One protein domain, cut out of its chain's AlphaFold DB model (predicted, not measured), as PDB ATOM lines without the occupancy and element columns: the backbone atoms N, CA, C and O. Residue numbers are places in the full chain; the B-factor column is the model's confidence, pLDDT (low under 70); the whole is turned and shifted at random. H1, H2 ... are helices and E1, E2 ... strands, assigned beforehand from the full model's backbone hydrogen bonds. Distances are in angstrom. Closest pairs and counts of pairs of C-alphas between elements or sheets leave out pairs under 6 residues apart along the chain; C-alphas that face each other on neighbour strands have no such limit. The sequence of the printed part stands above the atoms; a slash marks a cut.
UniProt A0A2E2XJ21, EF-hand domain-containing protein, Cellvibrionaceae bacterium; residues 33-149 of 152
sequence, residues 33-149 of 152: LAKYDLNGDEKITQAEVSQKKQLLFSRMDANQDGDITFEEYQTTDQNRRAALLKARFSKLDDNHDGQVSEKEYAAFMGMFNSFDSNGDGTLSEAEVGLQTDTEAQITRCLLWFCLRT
ATOM      1  N   LEU A  33     -61.088 -10.741 -18.069       88.62
ATOM      2  CA  LEU A  33     -61.732 -11.856 -18.778       88.62
ATOM      3  C   LEU A  33     -61.008 -13.162 -18.443       88.62
ATOM      4  O   LEU A  33     -61.617 -14.075 -17.903       88.62
ATOM      5  N   ALA A  34     -59.675 -13.187 -18.553       85.81
ATOM      6  CA  ALA A  34     -58.854 -14.359 -18.218       85.81
ATOM      7  C   ALA A  34     -59.030 -14.884 -16.773       85.81
ATOM      8  O   ALA A  34     -58.632 -16.007 -16.457       85.81
ATOM      9  N   LYS A  35     -59.582 -14.077 -15.859       84.19
ATOM     10  CA  LYS A  35     -59.814 -14.468 -14.460       84.19
ATOM     11  C   LYS A  35     -61.257 -14.863 -14.154       84.19
ATOM     12  O   LYS A  35     -61.449 -15.711 -13.266       84.19
ATOM     13  N   TYR A  36     -62.224 -14.219 -14.806       85.56
ATOM     14  CA  TYR A  36     -63.634 -14.225 -14.408       85.56
ATOM     15  C   TYR A  36     -64.609 -14.701 -15.485       85.56
ATOM     16  O   TYR A  36     -65.697 -15.110 -15.099       85.56
ATOM     17  N   ASP A  37     -64.240 -14.664 -16.765       88.19
ATOM     18  CA  ASP A  37     -65.019 -15.274 -17.847       88.19
ATOM     19  C   ASP A  37     -64.803 -16.794 -17.776       88.19
ATOM     20  O   ASP A  37     -63.696 -17.295 -18.001       88.19
ATOM     21  N   LEU A  38     -65.820 -17.521 -17.312       85.31
ATOM     22  CA  LEU A  38     -65.718 -18.961 -17.066       85.31
ATOM     23  C   LEU A  38     -66.201 -19.773 -18.267       85.31
ATOM     24  O   LEU A  38     -65.787 -20.925 -18.410       85.31
ATOM     25  N   ASN A  39     -67.081 -19.205 -19.090       87.12
ATOM     26  CA  ASN A  39     -67.674 -19.876 -20.244       87.12
ATOM     27  C   ASN A  39     -66.997 -19.510 -21.581       87.12
ATOM     28  O   ASN A  39     -67.272 -20.170 -22.583       87.12
ATOM     29  N   GLY A  40     -66.085 -18.534 -21.583       84.94
ATOM     30  CA  GLY A  40     -65.331 -18.091 -22.751       84.94
ATOM     31  C   GLY A  40     -66.175 -17.297 -23.744       84.94
ATOM     32  O   GLY A  40     -65.896 -17.355 -24.941       84.94
ATOM     33  N   ASP A  41     -67.233 -16.625 -23.278       90.31
ATOM     34  CA  ASP A  41     -68.134 -15.832 -24.125       90.31
ATOM     35  C   ASP A  41     -67.751 -14.344 -24.220       90.31
ATOM     36  O   ASP A  41     -68.515 -13.536 -24.764       90.31
ATOM     37  N   GLU A  42     -66.559 -14.000 -23.715       86.44
ATOM     38  CA  GLU A  42     -65.968 -12.658 -23.672       86.44
ATOM     39  C   GLU A  42     -66.780 -11.659 -22.834       86.44
ATOM     40  O   GLU A  42     -66.558 -10.443 -22.883       86.44
ATOM     41  N   LYS A  43     -67.718 -12.154 -22.020       88.75
ATOM     42  CA  LYS A  43     -68.508 -11.362 -21.081       88.75
ATOM     43  C   LYS A  43     -68.315 -11.919 -19.681       88.75
ATOM     44  O   LYS A  43     -68.023 -13.080 -19.458       88.75
ATOM     45  N   ILE A  44     -68.458 -11.036 -18.698       87.56
ATOM     46  CA  ILE A  44     -68.424 -11.425 -17.289       87.56
ATOM     47  C   ILE A  44     -69.811 -11.185 -16.721       87.56
ATOM     48  O   ILE A  44     -70.264 -10.045 -16.588       87.56
ATOM     49  N   THR A  45     -70.484 -12.266 -16.361       90.94
ATOM     50  CA  THR A  45     -71.793 -12.232 -15.719       90.94
ATOM     51  C   THR A  45     -71.666 -12.196 -14.194       90.94
ATOM     52  O   THR A  45     -70.686 -12.641 -13.590       90.94
ATOM     53  N   GLN A  46     -72.703 -11.694 -13.516       90.44
ATOM     54  CA  GLN A  46     -72.759 -11.721 -12.049       90.44
ATOM     55  C   GLN A  46     -72.718 -13.157 -11.496       90.44
ATOM     56  O   GLN A  46     -72.170 -13.385 -10.413       90.44
ATOM     57  N   ALA A  47     -73.283 -14.115 -12.236       90.62
ATOM     58  CA  ALA A  47     -73.269 -15.528 -11.880       90.62
ATOM     59  C   ALA A  47     -71.837 -16.081 -11.851       90.62
ATOM     60  O   ALA A  47     -71.454 -16.706 -10.865       90.62
ATOM     61  N   GLU A  48     -71.018 -15.774 -12.856       89.12
ATOM     62  CA  GLU A  48     -69.623 -16.232 -12.923       89.12
ATOM     63  C   GLU A  48     -68.757 -15.624 -11.824       89.12
ATOM     64  O   GLU A  48     -67.993 -16.326 -11.159       89.12
ATOM     65  N   VAL A  49     -68.932 -14.329 -11.546       89.19
ATOM     66  CA  VAL A  49     -68.255 -13.677 -10.416       89.19
ATOM     67  C   VAL A  49     -68.648 -14.337  -9.093       89.19
ATOM     68  O   VAL A  49     -67.791 -14.570  -8.239       89.19
ATOM     69  N   SER A  50     -69.931 -14.650  -8.908       88.75
ATOM     70  CA  SER A  50     -70.437 -15.278  -7.681       88.75
ATOM     71  C   SER A  50     -69.921 -16.708  -7.525       88.75
ATOM     72  O   SER A  50     -69.438 -17.067  -6.451       88.75
ATOM     73  N   GLN A  51     -69.918 -17.488  -8.608       89.75
ATOM     74  CA  GLN A  51     -69.352 -18.834  -8.636       89.75
ATOM     75  C   GLN A  51     -67.856 -18.802  -8.310       89.75
ATOM     76  O   GLN A  51     -67.378 -19.563  -7.469       89.75
ATOM     77  N   LYS A  52     -67.103 -17.868  -8.902       88.19
ATOM     78  CA  LYS A  52     -65.678 -17.696  -8.608       88.19
ATOM     79  C   LYS A  52     -65.438 -17.351  -7.140       88.19
ATOM     80  O   LYS A  52     -64.528 -17.914  -6.536       88.19
ATOM     81  N   LYS A  53     -66.248 -16.463  -6.556       88.69
ATOM     82  CA  LYS A  53     -66.170 -16.107  -5.130       88.69
ATOM     83  C   LYS A  53     -66.416 -17.314  -4.232       88.69
ATOM     84  O   LYS A  53     -65.614 -17.549  -3.337       88.69
ATOM     85  N   GLN A  54     -67.455 -18.099  -4.502       89.56
ATOM     86  CA  GLN A  54     -67.756 -19.316  -3.741       89.56
ATOM     87  C   GLN A  54     -66.624 -20.342  -3.836       89.56
ATOM     88  O   GLN A  54     -66.214 -20.905  -2.824       89.56
ATOM     89  N   LEU A  55     -66.061 -20.534  -5.033       88.94
ATOM     90  CA  LEU A  55     -64.917 -21.421  -5.239       88.94
ATOM     91  C   LEU A  55     -63.670 -20.949  -4.485       88.94
ATOM     92  O   LEU A  55     -62.918 -21.774  -3.981       88.94
ATOM     93  N   LEU A  56     -63.418 -19.639  -4.437       88.88
ATOM     94  CA  LEU A  56     -62.291 -19.084  -3.687       88.88
ATOM     95  C   LEU A  56     -62.509 -19.195  -2.179       88.88
ATOM     96  O   LEU A  56     -61.579 -19.568  -1.475       88.88
ATOM     97  N   PHE A  57     -63.724 -18.919  -1.708       91.62
ATOM     98  CA  PHE A  57     -64.100 -19.062  -0.307       91.62
ATOM     99  C   PHE A  57     -63.920 -20.508   0.161       91.62
ATOM    100  O   PHE A  57     -63.162 -20.750   1.086       91.62
ATOM    101  N   SER A  58     -64.476 -21.473  -0.578       90.88
ATOM    102  CA  SER A  58     -64.387 -22.909  -0.258       90.88
ATOM    103  C   SER A  58     -62.956 -23.465  -0.280       90.88
ATOM    104  O   SER A  58     -62.717 -24.572   0.182       90.88
ATOM    105  N   ARG A  59     -62.000 -22.749  -0.888       88.81
ATOM    106  CA  ARG A  59     -60.573 -23.111  -0.840       88.81
ATOM    107  C   ARG A  59     -59.843 -22.501   0.351       88.81
ATOM    108  O   ARG A  59     -58.759 -22.976   0.666       88.81
ATOM    109  N   MET A  60     -60.365 -21.412   0.907       89.62
ATOM    110  CA  MET A  60     -59.771 -20.708   2.043       89.62
ATOM    111  C   MET A  60     -60.353 -21.181   3.373       89.62
ATOM    112  O   MET A  60     -59.608 -21.260   4.339       89.62
ATOM    113  N   ASP A  61     -61.645 -21.504   3.396       94.00
ATOM    114  CA  ASP A  61     -62.342 -22.152   4.505       94.00
ATOM    115  C   ASP A  61     -61.943 -23.638   4.532       94.00
ATOM    116  O   ASP A  61     -62.462 -24.467   3.778       94.00
ATOM    117  N   ALA A  62     -60.903 -23.947   5.305       90.56
ATOM    118  CA  ALA A  62     -60.270 -25.260   5.305       90.56
ATOM    119  C   ALA A  62     -61.040 -26.250   6.182       90.56
ATOM    120  O   ALA A  62     -61.044 -27.452   5.897       90.56
ATOM    121  N   ASN A  63     -61.674 -25.749   7.243       92.50
ATOM    122  CA  ASN A  63     -62.474 -26.549   8.162       92.50
ATOM    123  C   ASN A  63     -63.954 -26.671   7.734       92.50
ATOM    124  O   ASN A  63     -64.664 -27.507   8.295       92.50
ATOM    125  N   GLN A  64     -64.377 -25.931   6.701       92.31
ATOM    126  CA  GLN A  64     -65.733 -25.914   6.145       92.31
ATOM    127  C   GLN A  64     -66.788 -25.466   7.164       92.31
ATOM    128  O   GLN A  64     -67.920 -25.963   7.146       92.31
ATOM    129  N   ASP A  65     -66.420 -24.562   8.072       93.81
ATOM    130  CA  ASP A  65     -67.325 -24.039   9.096       93.81
ATOM    131  C   ASP A  65     -68.136 -22.819   8.630       93.81
ATOM    132  O   ASP A  65     -69.114 -22.444   9.283       93.81
ATOM    133  N   GLY A  66     -67.814 -22.279   7.449       92.06
ATOM    134  CA  GLY A  66     -68.520 -21.162   6.833       92.06
ATOM    135  C   GLY A  66     -67.947 -19.787   7.166       92.06
ATOM    136  O   GLY A  66     -68.477 -18.797   6.653       92.06
ATOM    137  N   ASP A  67     -66.863 -19.711   7.938       93.56
ATOM    138  CA  ASP A  67     -66.082 -18.507   8.185       93.56
ATOM    139  C   ASP A  67     -64.617 -18.729   7.760       93.56
ATOM    140  O   ASP A  67     -64.141 -19.845   7.618       93.56
ATOM    141  N   ILE A  68     -63.878 -17.649   7.488       93.38
ATOM    142  CA  ILE A  68     -62.428 -17.742   7.256       93.38
ATOM    143  C   ILE A  68     -61.740 -17.101   8.444       93.38
ATOM    144  O   ILE A  68     -61.770 -15.876   8.619       93.38
ATOM    145  N   THR A  69     -61.093 -17.926   9.251       95.88
ATOM    146  CA  THR A  69     -60.304 -17.446  10.381       95.88
ATOM    147  C   THR A  69     -58.979 -16.838   9.910       95.88
ATOM    148  O   THR A  69     -58.473 -17.106   8.815       95.88
ATOM    149  N   PHE A  70     -58.366 -16.003  10.756       94.19
ATOM    150  CA  PHE A  70     -57.037 -15.452  10.465       94.19
ATOM    151  C   PHE A  70     -55.986 -16.554  10.273       94.19
ATOM    152  O   PHE A  70     -55.098 -16.412   9.436       94.19
ATOM    153  N   GLU A  71     -56.095 -17.650  11.022       95.06
ATOM    154  CA  GLU A  71     -55.161 -18.774  10.960       95.06
ATOM    155  C   GLU A  71     -55.253 -19.525   9.623       95.06
ATOM    156  O   GLU A  71     -54.226 -19.808   8.999       95.06
ATOM    157  N   GLU A  72     -56.463 -19.770   9.120       93.81
ATOM    158  CA  GLU A  72     -56.676 -20.380   7.800       93.81
ATOM    159  C   GLU A  72     -56.191 -19.476   6.669       93.81
ATOM    160  O   GLU A  72     -55.506 -19.925   5.738       93.81
ATOM    161  N   TYR A  73     -56.475 -18.175   6.780       92.44
ATOM    162  CA  TYR A  73     -55.973 -17.180   5.841       92.44
ATOM    163  C   TYR A  73     -54.439 -17.142   5.834       92.44
ATOM    164  O   TYR A  73     -53.810 -17.213   4.774       92.44
ATOM    165  N   GLN A  74     -53.825 -17.073   7.017       94.69
ATOM    166  CA  GLN A  74     -52.377 -17.047   7.187       94.69
ATOM    167  C   GLN A  74     -51.728 -18.305   6.609       94.69
ATOM    168  O   GLN A  74     -50.752 -18.192   5.869       94.69
ATOM    169  N   THR A  75     -52.274 -19.482   6.906       93.94
ATOM    170  CA  THR A  75     -51.757 -20.770   6.425       93.94
ATOM    171  C   THR A  75     -51.812 -20.847   4.903       93.94
ATOM    172  O   THR A  75     -50.819 -21.171   4.245       93.94
ATOM    173  N   THR A  76     -52.954 -20.484   4.315       91.38
ATOM    174  CA  THR A  76     -53.135 -20.461   2.859       91.38
ATOM    175  C   THR A  76     -52.136 -19.520   2.189       91.38
ATOM    176  O   THR A  76     -51.488 -19.879   1.201       91.38
ATOM    177  N   ASP A  77     -51.959 -18.321   2.741       91.25
ATOM    178  CA  ASP A  77     -51.037 -17.332   2.195       91.25
ATOM    179  C   ASP A  77     -49.559 -17.724   2.383       91.25
ATOM    180  O   ASP A  77     -48.751 -17.547   1.469       91.25
ATOM    181  N   GLN A  78     -49.189 -18.322   3.519       94.69
ATOM    182  CA  GLN A  78     -47.849 -18.877   3.741       94.69
ATOM    183  C   GLN A  78     -47.525 -19.980   2.732       94.69
ATOM    184  O   GLN A  78     -46.468 -19.932   2.100       94.69
ATOM    185  N   ASN A  79     -48.447 -20.917   2.508       93.50
ATOM    186  CA  ASN A  79     -48.286 -21.982   1.518       93.50
ATOM    187  C   ASN A  79     -48.124 -21.416   0.103       93.50
ATOM    188  O   ASN A  79     -47.238 -21.829  -0.649       93.50
ATOM    189  N   ARG A  80     -48.933 -20.409  -0.252       91.75
ATOM    190  CA  ARG A  80     -48.830 -19.720  -1.543       91.75
ATOM    191  C   ARG A  80     -47.477 -19.030  -1.708       91.75
ATOM    192  O   ARG A  80     -46.850 -19.151  -2.761       91.75
ATOM    193  N   ARG A  81     -47.014 -18.311  -0.681       93.69
ATOM    194  CA  ARG A  81     -45.706 -17.640  -0.679       93.69
ATOM    195  C   ARG A  81     -44.566 -18.645  -0.788       93.69
ATOM    196  O   ARG A  81     -43.680 -18.443  -1.612       93.69
ATOM    197  N   ALA A  82     -44.617 -19.742  -0.038       95.31
ATOM    198  CA  ALA A  82     -43.628 -20.811  -0.105       95.31
ATOM    199  C   ALA A  82     -43.558 -21.439  -1.507       95.31
ATOM    200  O   ALA A  82     -42.470 -21.591  -2.059       95.31
ATOM    201  N   ALA A  83     -44.706 -21.724  -2.132       94.06
ATOM    202  CA  ALA A  83     -44.759 -22.250  -3.495       94.06
ATOM    203  C   ALA A  83     -44.165 -21.272  -4.525       94.06
ATOM    204  O   ALA A  83     -43.400 -21.682  -5.396       94.06
ATOM    205  N   LEU A  84     -44.466 -19.973  -4.408       92.06
ATOM    206  CA  LEU A  84     -43.896 -18.941  -5.282       92.06
ATOM    207  C   LEU A  84     -42.385 -18.791  -5.089       92.06
ATOM    208  O   LEU A  84     -41.663 -18.645  -6.073       92.06
ATOM    209  N   LEU A  85     -41.906 -18.834  -3.845       93.62
ATOM    210  CA  LEU A  85     -40.475 -18.808  -3.542       93.62
ATOM    211  C   LEU A  85     -39.770 -20.020  -4.148       93.62
ATOM    212  O   LEU A  85     -38.762 -19.846  -4.824       93.62
ATOM    213  N   LYS A  86     -40.342 -21.220  -3.998       93.94
ATOM    214  CA  LYS A  86     -39.806 -22.442  -4.604       93.94
ATOM    215  C   LYS A  86     -39.762 -22.349  -6.129       93.94
ATOM    216  O   LYS A  86     -38.737 -22.646  -6.722       93.94
ATOM    217  N   ALA A  87     -40.833 -21.869  -6.762       92.25
ATOM    218  CA  ALA A  87     -40.874 -21.689  -8.212       92.25
ATOM    219  C   ALA A  87     -39.850 -20.658  -8.717       92.25
ATOM    220  O   ALA A  87     -39.310 -20.818  -9.805       92.25
ATOM    221  N   ARG A  88     -39.578 -19.597  -7.946       89.56
ATOM    222  CA  ARG A  88     -38.516 -18.628  -8.264       89.56
ATOM    223  C   ARG A  88     -37.133 -19.239  -8.096       89.56
ATOM    224  O   ARG A  88     -36.301 -19.057  -8.970       89.56
ATOM    225  N   PHE A  89     -36.915 -19.976  -7.010       93.94
ATOM    226  CA  PHE A  89     -35.660 -20.675  -6.763       93.94
ATOM    227  C   PHE A  89     -35.347 -21.662  -7.890       93.94
ATOM    228  O   PHE A  89     -34.276 -21.587  -8.465       93.94
ATOM    229  N   SER A  90     -36.311 -22.487  -8.305       92.38
ATOM    230  CA  SER A  90     -36.135 -23.417  -9.431       92.38
ATOM    231  C   SER A  90     -35.898 -22.741 -10.786       92.38
ATOM    232  O   SER A  90     -35.520 -23.414 -11.731       92.38
ATOM    233  N   LYS A  91     -36.160 -21.435 -10.921       89.38
ATOM    234  CA  LYS A  91     -35.774 -20.664 -12.116       89.38
ATOM    235  C   LYS A  91     -34.364 -20.082 -12.021       89.38
ATOM    236  O   LYS A  91     -33.830 -19.664 -13.039       89.38
ATOM    237  N   LEU A  92     -33.832 -19.966 -10.807       90.38
ATOM    238  CA  LEU A  92     -32.477 -19.496 -10.539       90.38
ATOM    239  C   LEU A  92     -31.483 -20.661 -10.565       90.38
ATOM    240  O   LEU A  92     -30.402 -20.505 -11.105       90.38
ATOM    241  N   ASP A  93     -31.857 -21.798  -9.985       94.44
ATOM    242  CA  ASP A  93     -31.083 -23.044  -9.932       94.44
ATOM    243  C   ASP A  93     -31.200 -23.796 -11.271       94.44
ATOM    244  O   ASP A  93     -32.022 -24.698 -11.436       94.44
ATOM    245  N   ASP A  94     -30.440 -23.339 -12.269       90.69
ATOM    246  CA  ASP A  94     -30.469 -23.862 -13.642       90.69
ATOM    247  C   ASP A  94     -29.914 -25.292 -13.711       90.69
ATOM    248  O   ASP A  94     -30.451 -26.152 -14.417       90.69
ATOM    249  N   ASN A  95     -28.872 -25.588 -12.927       93.56
ATOM    250  CA  ASN A  95     -28.263 -26.914 -12.892       93.56
ATOM    251  C   ASN A  95     -29.008 -27.923 -11.984       93.56
ATOM    252  O   ASN A  95     -28.700 -29.117 -12.034       93.56
ATOM    253  N   HIS A  96     -30.016 -27.465 -11.233       94.25
ATOM    254  CA  HIS A  96     -30.852 -28.251 -10.322       94.25
ATOM    255  C   HIS A  96     -30.062 -28.949  -9.202       94.25
ATOM    256  O   HIS A  96     -30.420 -30.057  -8.779       94.25
ATOM    257  N   ASP A  97     -28.987 -28.329  -8.718       96.31
ATOM    258  CA  ASP A  97     -28.150 -28.869  -7.644       96.31
ATOM    259  C   ASP A  97     -28.634 -28.484  -6.231       96.31
ATOM    260  O   ASP A  97     -28.091 -28.959  -5.226       96.31
ATOM    261  N   GLY A  98     -29.703 -27.687  -6.144       94.75
ATOM    262  CA  GLY A  98     -30.297 -27.234  -4.891       94.75
ATOM    263  C   GLY A  98     -29.619 -26.000  -4.297       94.75
ATOM    264  O   GLY A  98     -29.948 -25.613  -3.171       94.75
ATOM    265  N   GLN A  99     -28.696 -25.374  -5.023       94.69
ATOM    266  CA  GLN A  99     -28.041 -24.118  -4.680       94.69
ATOM    267  C   GLN A  99     -28.156 -23.145  -5.863       94.69
ATOM    268  O   GLN A  99     -28.520 -23.515  -6.967       94.69
ATOM    269  N   VAL A 100     -27.905 -21.859  -5.617       90.31
ATOM    270  CA  VAL A 100     -27.805 -20.864  -6.694       90.31
ATOM    271  C   VAL A 100     -26.394 -20.318  -6.649       90.31
ATOM    272  O   VAL A 100     -26.028 -19.597  -5.715       90.31
ATOM    273  N   SER A 101     -25.588 -20.693  -7.634       91.06
ATOM    274  CA  SER A 101     -24.237 -20.165  -7.790       91.06
ATOM    275  C   SER A 101     -24.263 -18.707  -8.261       91.06
ATOM    276  O   SER A 101     -25.234 -18.230  -8.850       91.06
ATOM    277  N   GLU A 102     -23.166 -17.980  -8.048       84.44
ATOM    278  CA  GLU A 102     -23.012 -16.608  -8.555       84.44
ATOM    279  C   GLU A 102     -23.209 -16.538 -10.074       84.44
ATOM    280  O   GLU A 102     -23.859 -15.623 -10.571       84.44
ATOM    281  N   LYS A 103     -22.713 -17.543 -10.807       86.00
ATOM    282  CA  LYS A 103     -22.878 -17.649 -12.260       86.00
ATOM    283  C   LYS A 103     -24.348 -17.775 -12.658       86.00
ATOM    284  O   LYS A 103     -24.774 -17.119 -13.602       86.00
ATOM    285  N   GLU A 104     -25.114 -18.603 -11.958       87.50
ATOM    286  CA  GLU A 104     -26.545 -18.791 -12.221       87.50
ATOM    287  C   GLU A 104     -27.358 -17.549 -11.853       87.50
ATOM    288  O   GLU A 104     -28.195 -17.094 -12.633       87.50
ATOM    289  N   TYR A 105     -27.047 -16.927 -10.715       84.88
ATOM    290  CA  TYR A 105     -27.664 -15.664 -10.319       84.88
ATOM    291  C   TYR A 105     -27.355 -14.541 -11.315       84.88
ATOM    292  O   TYR A 105     -28.253 -13.796 -11.703       84.88
ATOM    293  N   ALA A 106     -26.104 -14.436 -11.768       81.44
ATOM    294  CA  ALA A 106     -25.672 -13.463 -12.766       81.44
ATOM    295  C   ALA A 106     -26.286 -13.734 -14.143       81.44
ATOM    296  O   ALA A 106     -26.623 -12.784 -14.835       81.44
ATOM    297  N   ALA A 107     -26.478 -14.996 -14.537       81.25
ATOM    298  CA  ALA A 107     -27.181 -15.344 -15.771       81.25
ATOM    299  C   ALA A 107     -28.666 -14.955 -15.704       81.25
ATOM    300  O   ALA A 107     -29.193 -14.377 -16.651       81.25
ATOM    301  N   PHE A 108     -29.328 -15.190 -14.567       81.81
ATOM    302  CA  PHE A 108     -30.718 -14.779 -14.353       81.81
ATOM    303  C   PHE A 108     -30.888 -13.253 -14.289       81.81
ATOM    304  O   PHE A 108     -31.823 -12.707 -14.870       81.81
ATOM    305  N   MET A 109     -29.981 -12.555 -13.598       73.75
ATOM    306  CA  MET A 109     -29.930 -11.084 -13.544       73.75
ATOM    307  C   MET A 109     -29.304 -10.469 -14.799       73.75
ATOM    308  O   MET A 109     -29.260  -9.245 -14.938       73.75
ATOM    309  N   GLY A 110     -28.824 -11.318 -15.707       65.81
ATOM    310  CA  GLY A 110     -28.037 -11.021 -16.893       65.81
ATOM    311  C   GLY A 110     -28.841 -10.374 -18.008       65.81
ATOM    312  O   GLY A 110     -28.715 -10.759 -19.161       65.81
ATOM    313  N   MET A 111     -29.607  -9.338 -17.679       56.81
ATOM    314  CA  MET A 111     -29.844  -8.229 -18.596       56.81
ATOM    315  C   MET A 111     -28.517  -7.521 -18.934       56.81
ATOM    316  O   MET A 111     -28.389  -6.962 -20.013       56.81
ATOM    317  N   PHE A 112     -27.491  -7.607 -18.075       56.97
ATOM    318  CA  PHE A 112     -26.181  -6.983 -18.309       56.97
ATOM    319  C   PHE A 112     -25.519  -7.441 -19.619       56.97
ATOM    320  O   PHE A 112     -25.253  -6.604 -20.465       56.97
ATOM    321  N   ASN A 113     -25.359  -8.750 -19.855       60.12
ATOM    322  CA  ASN A 113     -24.779  -9.268 -21.109       60.12
ATOM    323  C   ASN A 113     -25.680  -9.045 -22.336       60.12
ATOM    324  O   ASN A 113     -25.213  -9.146 -23.464       60.12
ATOM    325  N   SER A 114     -26.980  -8.791 -22.135       62.72
ATOM    326  CA  SER A 114     -27.866  -8.390 -23.235       62.72
ATOM    327  C   SER A 114     -27.714  -6.915 -23.616       62.72
ATOM    328  O   SER A 114     -28.118  -6.543 -24.712       62.72
ATOM    329  N   PHE A 115     -27.132  -6.096 -22.732       62.41
ATOM    330  CA  PHE A 115     -26.838  -4.685 -22.974       62.41
ATOM    331  C   PHE A 115     -25.360  -4.462 -23.348       62.41
ATOM    332  O   PHE A 115     -25.102  -3.725 -24.294       62.41
ATOM    333  N   ASP A 116     -24.408  -5.155 -22.703       69.00
ATOM    334  CA  ASP A 116     -22.960  -5.141 -22.996       69.00
ATOM    335  C   ASP A 116     -22.671  -5.875 -24.315       69.00
ATOM    336  O   ASP A 116     -22.218  -7.020 -24.370       69.00
ATOM    337  N   SER A 117     -23.034  -5.207 -25.404       72.06
ATOM    338  CA  SER A 117     -22.955  -5.741 -26.760       72.06
ATOM    339  C   SER A 117     -21.509  -5.862 -27.244       72.06
ATOM    340  O   SER A 117     -21.243  -6.631 -28.171       72.06
ATOM    341  N   ASN A 118     -20.582  -5.099 -26.654       76.69
ATOM    342  CA  ASN A 118     -19.174  -5.089 -27.038       76.69
ATOM    343  C   ASN A 118     -18.303  -6.039 -26.182       76.69
ATOM    344  O   ASN A 118     -17.197  -6.388 -26.607       76.69
ATOM    345  N   GLY A 119     -18.815  -6.515 -25.040       74.19
ATOM    346  CA  GLY A 119     -18.163  -7.480 -24.159       74.19
ATOM    347  C   GLY A 119     -16.971  -6.915 -23.386       74.19
ATOM    348  O   GLY A 119     -16.073  -7.681 -23.019       74.19
ATOM    349  N   ASP A 120     -16.915  -5.599 -23.176       82.00
ATOM    350  CA  ASP A 120     -15.837  -4.919 -22.452       82.00
ATOM    351  C   ASP A 120     -16.024  -4.939 -20.925       82.00
ATOM    352  O   ASP A 120     -15.122  -4.539 -20.179       82.00
ATOM    353  N   GLY A 121     -17.149  -5.485 -20.448       68.75
ATOM    354  CA  GLY A 121     -17.462  -5.621 -19.031       68.75
ATOM    355  C   GLY A 121     -17.986  -4.333 -18.401       68.75
ATOM    356  O   GLY A 121     -18.081  -4.251 -17.170       68.75
ATOM    357  N   THR A 122     -18.328  -3.329 -19.207       73.00
ATOM    358  CA  THR A 122     -18.959  -2.078 -18.787       73.00
ATOM    359  C   THR A 122     -20.246  -1.836 -19.578       73.00
ATOM    360  O   THR A 122     -20.463  -2.406 -20.636       73.00
ATOM    361  N   LEU A 123     -21.157  -1.025 -19.032       68.38
ATOM    362  CA  LEU A 123     -22.347  -0.582 -19.760       68.38
ATOM    363  C   LEU A 123     -22.198   0.894 -20.082       68.38
ATOM    364  O   LEU A 123     -22.293   1.741 -19.188       68.38
ATOM    365  N   SER A 124     -21.957   1.199 -21.353       74.12
ATOM    366  CA  SER A 124     -21.973   2.571 -21.842       74.12
ATOM    367  C   SER A 124     -23.406   3.074 -22.063       74.12
ATOM    368  O   SER A 124     -24.356   2.309 -22.217       74.12
ATOM    369  N   GLU A 125     -23.579   4.395 -22.102       69.88
ATOM    370  CA  GLU A 125     -24.871   5.044 -22.378       69.88
ATOM    371  C   GLU A 125     -25.496   4.577 -23.708       69.88
ATOM    372  O   GLU A 125     -26.712   4.415 -23.804       69.88
ATOM    373  N   ALA A 126     -24.659   4.264 -24.701       73.12
ATOM    374  CA  ALA A 126     -25.080   3.739 -25.996       73.12
ATOM    375  C   ALA A 126     -25.610   2.291 -25.931       73.12
ATOM    376  O   ALA A 126     -26.449   1.903 -26.740       73.12
ATOM    377  N   GLU A 127     -25.139   1.498 -24.970       69.06
ATOM    378  CA  GLU A 127     -25.472   0.077 -24.798       69.06
ATOM    379  C   GLU A 127     -26.721  -0.149 -23.946       69.06
ATOM    380  O   GLU A 127     -27.449  -1.120 -24.142       69.06
ATOM    381  N   VAL A 128     -27.022   0.777 -23.034       69.75
ATOM    382  CA  VAL A 128     -28.216   0.707 -22.172       69.75
ATOM    383  C   VAL A 128     -29.488   1.143 -22.910       69.75
ATOM    384  O   VAL A 128     -30.592   0.952 -22.403       69.75
ATOM    385  N   GLY A 129     -29.372   1.688 -24.126       62.06
ATOM    386  CA  GLY A 129     -30.530   1.946 -24.983       62.06
ATOM    387  C   GLY A 129     -31.570   2.869 -24.346       62.06
ATOM    388  O   GLY A 129     -32.752   2.794 -24.681       62.06
ATOM    389  N   LEU A 130     -31.151   3.762 -23.447       47.91
ATOM    390  CA  LEU A 130     -31.904   4.986 -23.251       47.91
ATOM    391  C   LEU A 130     -31.562   5.865 -24.452       47.91
ATOM    392  O   LEU A 130     -30.593   6.613 -24.426       47.91
ATOM    393  N   GLN A 131     -32.367   5.781 -25.514       44.88
ATOM    394  CA  GLN A 131     -32.583   6.946 -26.369       44.88
ATOM    395  C   GLN A 131     -33.178   8.036 -25.471       44.88
ATOM    396  O   GLN A 131     -34.385   8.252 -25.416       44.88
ATOM    397  N   THR A 132     -32.332   8.710 -24.697       47.03
ATOM    398  CA  THR A 132     -32.617  10.088 -24.367       47.03
ATOM    399  C   THR A 132     -32.329  10.836 -25.651       47.03
ATOM    400  O   THR A 132     -31.206  11.273 -25.893       47.03
ATOM    401  N   ASP A 133     -33.345  10.954 -26.500       44.88
ATOM    402  CA  ASP A 133     -33.422  12.077 -27.419       44.88
ATOM    403  C   ASP A 133     -33.449  13.332 -26.529       44.88
ATOM    404  O   ASP A 133     -34.501  13.866 -26.180       44.88
ATOM    405  N   THR A 134     -32.282  13.757 -26.039       46.06
ATOM    406  CA  THR A 134     -32.087  15.051 -25.395       46.06
ATOM    407  C   THR A 134     -32.113  16.105 -26.487       46.06
ATOM    408  O   THR A 134     -31.122  16.773 -26.756       46.06
ATOM    409  N   GLU A 135     -33.279  16.289 -27.094       46.94
ATOM    410  CA  GLU A 135     -33.682  17.641 -27.420       46.94
ATOM    411  C   GLU A 135     -34.165  18.249 -26.109       46.94
ATOM    412  O   GLU A 135     -35.166  17.835 -25.518       46.94
ATOM    413  N   ALA A 136     -33.388  19.192 -25.585       52.19
ATOM    414  CA  ALA A 136     -33.759  19.971 -24.420       52.19
ATOM    415  C   ALA A 136     -34.992  20.830 -24.760       52.19
ATOM    416  O   ALA A 136     -34.891  21.997 -25.126       52.19
ATOM    417  N   GLN A 137     -36.179  20.239 -24.643       53.19
ATOM    418  CA  GLN A 137     -37.461  20.887 -24.885       53.19
ATOM    419  C   GLN A 137     -37.760  21.885 -23.753       53.19
ATOM    420  O   GLN A 137     -38.323  21.523 -22.714       53.19
ATOM    421  N   ILE A 138     -37.404  23.164 -23.926       58.12
ATOM    422  CA  ILE A 138     -37.806  24.215 -22.980       58.12
ATOM    423  C   ILE A 138     -39.283  24.540 -23.207       58.12
ATOM    424  O   ILE A 138     -39.666  25.247 -24.135       58.12
ATOM    425  N   THR A 139     -40.136  24.063 -22.302       56.25
ATOM    426  CA  THR A 139     -41.556  24.431 -22.286       56.25
ATOM    427  C   THR A 139     -41.716  25.779 -21.586       56.25
ATOM    428  O   THR A 139     -41.683  25.866 -20.358       56.25
ATOM    429  N   ARG A 140     -41.892  26.855 -22.360       62.50
ATOM    430  CA  ARG A 140     -42.259  28.169 -21.809       62.50
ATOM    431  C   ARG A 140     -43.778  28.263 -21.755       62.50
ATOM    432  O   ARG A 140     -44.441  28.317 -22.787       62.50
ATOM    433  N   CYS A 141     -44.321  28.310 -20.544       57.84
ATOM    434  CA  CYS A 141     -45.737  28.577 -20.328       57.84
ATOM    435  C   CYS A 141     -45.920  30.038 -19.904       57.84
ATOM    436  O   CYS A 141     -45.356  30.475 -18.900       57.84
ATOM    437  N   LEU A 142     -46.723  30.793 -20.651       52.62
ATOM    438  CA  LEU A 142     -47.198  32.115 -20.241       52.62
ATOM    439  C   LEU A 142     -48.712  32.037 -20.086       52.62
ATOM    440  O   LEU A 142     -49.408  31.773 -21.059       52.62
ATOM    441  N   LEU A 143     -49.194  32.245 -18.853       49.06
ATOM    442  CA  LEU A 143     -50.619  32.291 -18.497       49.06
ATOM    443  C   LEU A 143     -51.463  31.239 -19.250       49.06
ATOM    444  O   LEU A 143     -52.275  31.578 -20.104       49.06
ATOM    445  N   TRP A 144     -51.261  29.959 -18.913       55.53
ATOM    446  CA  TRP A 144     -52.003  28.795 -19.436       55.53
ATOM    447  C   TRP A 144     -51.731  28.349 -20.881       55.53
ATOM    448  O   TRP A 144     -52.184  27.269 -21.255       55.53
ATOM    449  N   PHE A 145     -50.946  29.084 -21.668       47.53
ATOM    450  CA  PHE A 145     -50.511  28.622 -22.988       47.53
ATOM    451  C   PHE A 145     -49.057  28.149 -22.919       47.53
ATOM    452  O   PHE A 145     -48.158  28.934 -22.611       47.53
ATOM    453  N   CYS A 146     -48.823  26.861 -23.169       65.38
ATOM    454  CA  CYS A 146     -47.482  26.283 -23.229       65.38
ATOM    455  C   CYS A 146     -47.093  26.101 -24.694       65.38
ATOM    456  O   CYS A 146     -47.710  25.307 -25.404       65.38
ATOM    457  N   LEU A 147     -46.087  26.851 -25.144       59.28
ATOM    458  CA  LEU A 147     -45.524  26.689 -26.480       59.28
ATOM    459  C   LEU A 147     -44.247  25.853 -26.366       59.28
ATOM    460  O   LEU A 147     -43.348  26.188 -25.592       59.28
ATOM    461  N   ARG A 148     -44.206  24.751 -27.115       67.12
ATOM    462  CA  ARG A 148     -43.025  23.905 -27.272       67.12
ATOM    463  C   ARG A 148     -42.226  24.446 -28.455       67.12
ATOM    464  O   ARG A 148     -42.784  24.573 -29.542       67.12
ATOM    465  N   THR A 149     -40.973  24.813 -28.225       63.50
ATOM    466  CA  THR A 149     -40.055  25.252 -29.281       63.50
ATOM    467  C   THR A 149     -38.736  24.524 -29.116       63.50
ATOM    468  O   THR A 149     -38.197  24.512 -28.006       63.50
TER     469      THR A 149
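Overview. This is residues 33 to 149 of the 152 residues of the protein "EF-hand domain-containing protein" of Cellvibrionaceae bacterium (UniProt A0A2E2XJ21). The domain is an open arch of chain with no common core: a two-strand hairpin of E1 and E2 ends one leg, and the long helix H3 runs through the other, making a corner with H2, beside whose first part the short H1 sits. H4 makes a second corner at the far end of H3, and from there H5 and a long stretch with no named element lead to the hairpin, with residues 130 to 135 standing free. The printed part has 117 residues, with five named helices and two named strands in the order H1, H2, H3, H4, H5, E1, E2; the sheet, E1 - E2, is antiparallel and the class is mostly helix. The whole is extended, with a radius of gyration of the C-alphas of 25.8 A and spans of 66 by 57 by 33 A.

Along the chain. Strand E1 covers residues 138 to 142, 12.6 A long, and strand E2 residues 145 to 149, 12.7 A long, ending at C-alpha 149 at (-40.055, 25.252, -29.281). H3, residues 70 to 92, is the longest helix at 32.6 A, from C-alpha 70 at (-57.037, -15.452, 10.465). H2, residues 46 to 60, is 21.2 A long. H4 covers residues 102 to 108, 9.8 A, and H5 residues 112 to 115, 5.2 A. H1, residues 33 to 36, is 5.3 A long and begins at C-alpha 33 at (-61.732, -11.856, -18.778).

Arrangement. E1 and E2 form a hairpin, antiparallel at 154 degrees between their directions; N 142 and O 145 are 3.1 A apart and N 147 and O 140 are 3.2 A apart, both within hydrogen-bond range. H4 and H5 are only just apart, their closest C-alphas 8.4 A from each other. H3 only just touches H4, with 3 pairs of C-alphas within 8 A, through Leu 92 alone on the H3 side; the closest C-alphas, of Leu 92 and Tyr 105, are 6.2 A apart, and the lines are about perpendicular at 79 degrees. H3 only just touches H2, also with 3 pairs, the closest C-alphas being those of Met 60 and Tyr 73, 6.4 A apart; the lines are about perpendicular at 90 degrees. H1 only just touches H2, with 3 pairs, closest at the C-alphas of Tyr 36 and Val 49, 6.1 A apart. In H2, H3 and H4 every O i to N i+4 pair is within hydrogen-bond range; H1 and H5 are too short for such a pair.

Size, cuts and confidence. The two C-alphas farthest apart, of Asp 65 and Thr 149, are 68.2 A from each other. The printed part has no cut. The link from H5 to E1, 22 residues, is long. Mean pLDDT of the printed part is 80.3; it is under 70 at residues 110 to 116, 121, 123, 125 and 127 to 149.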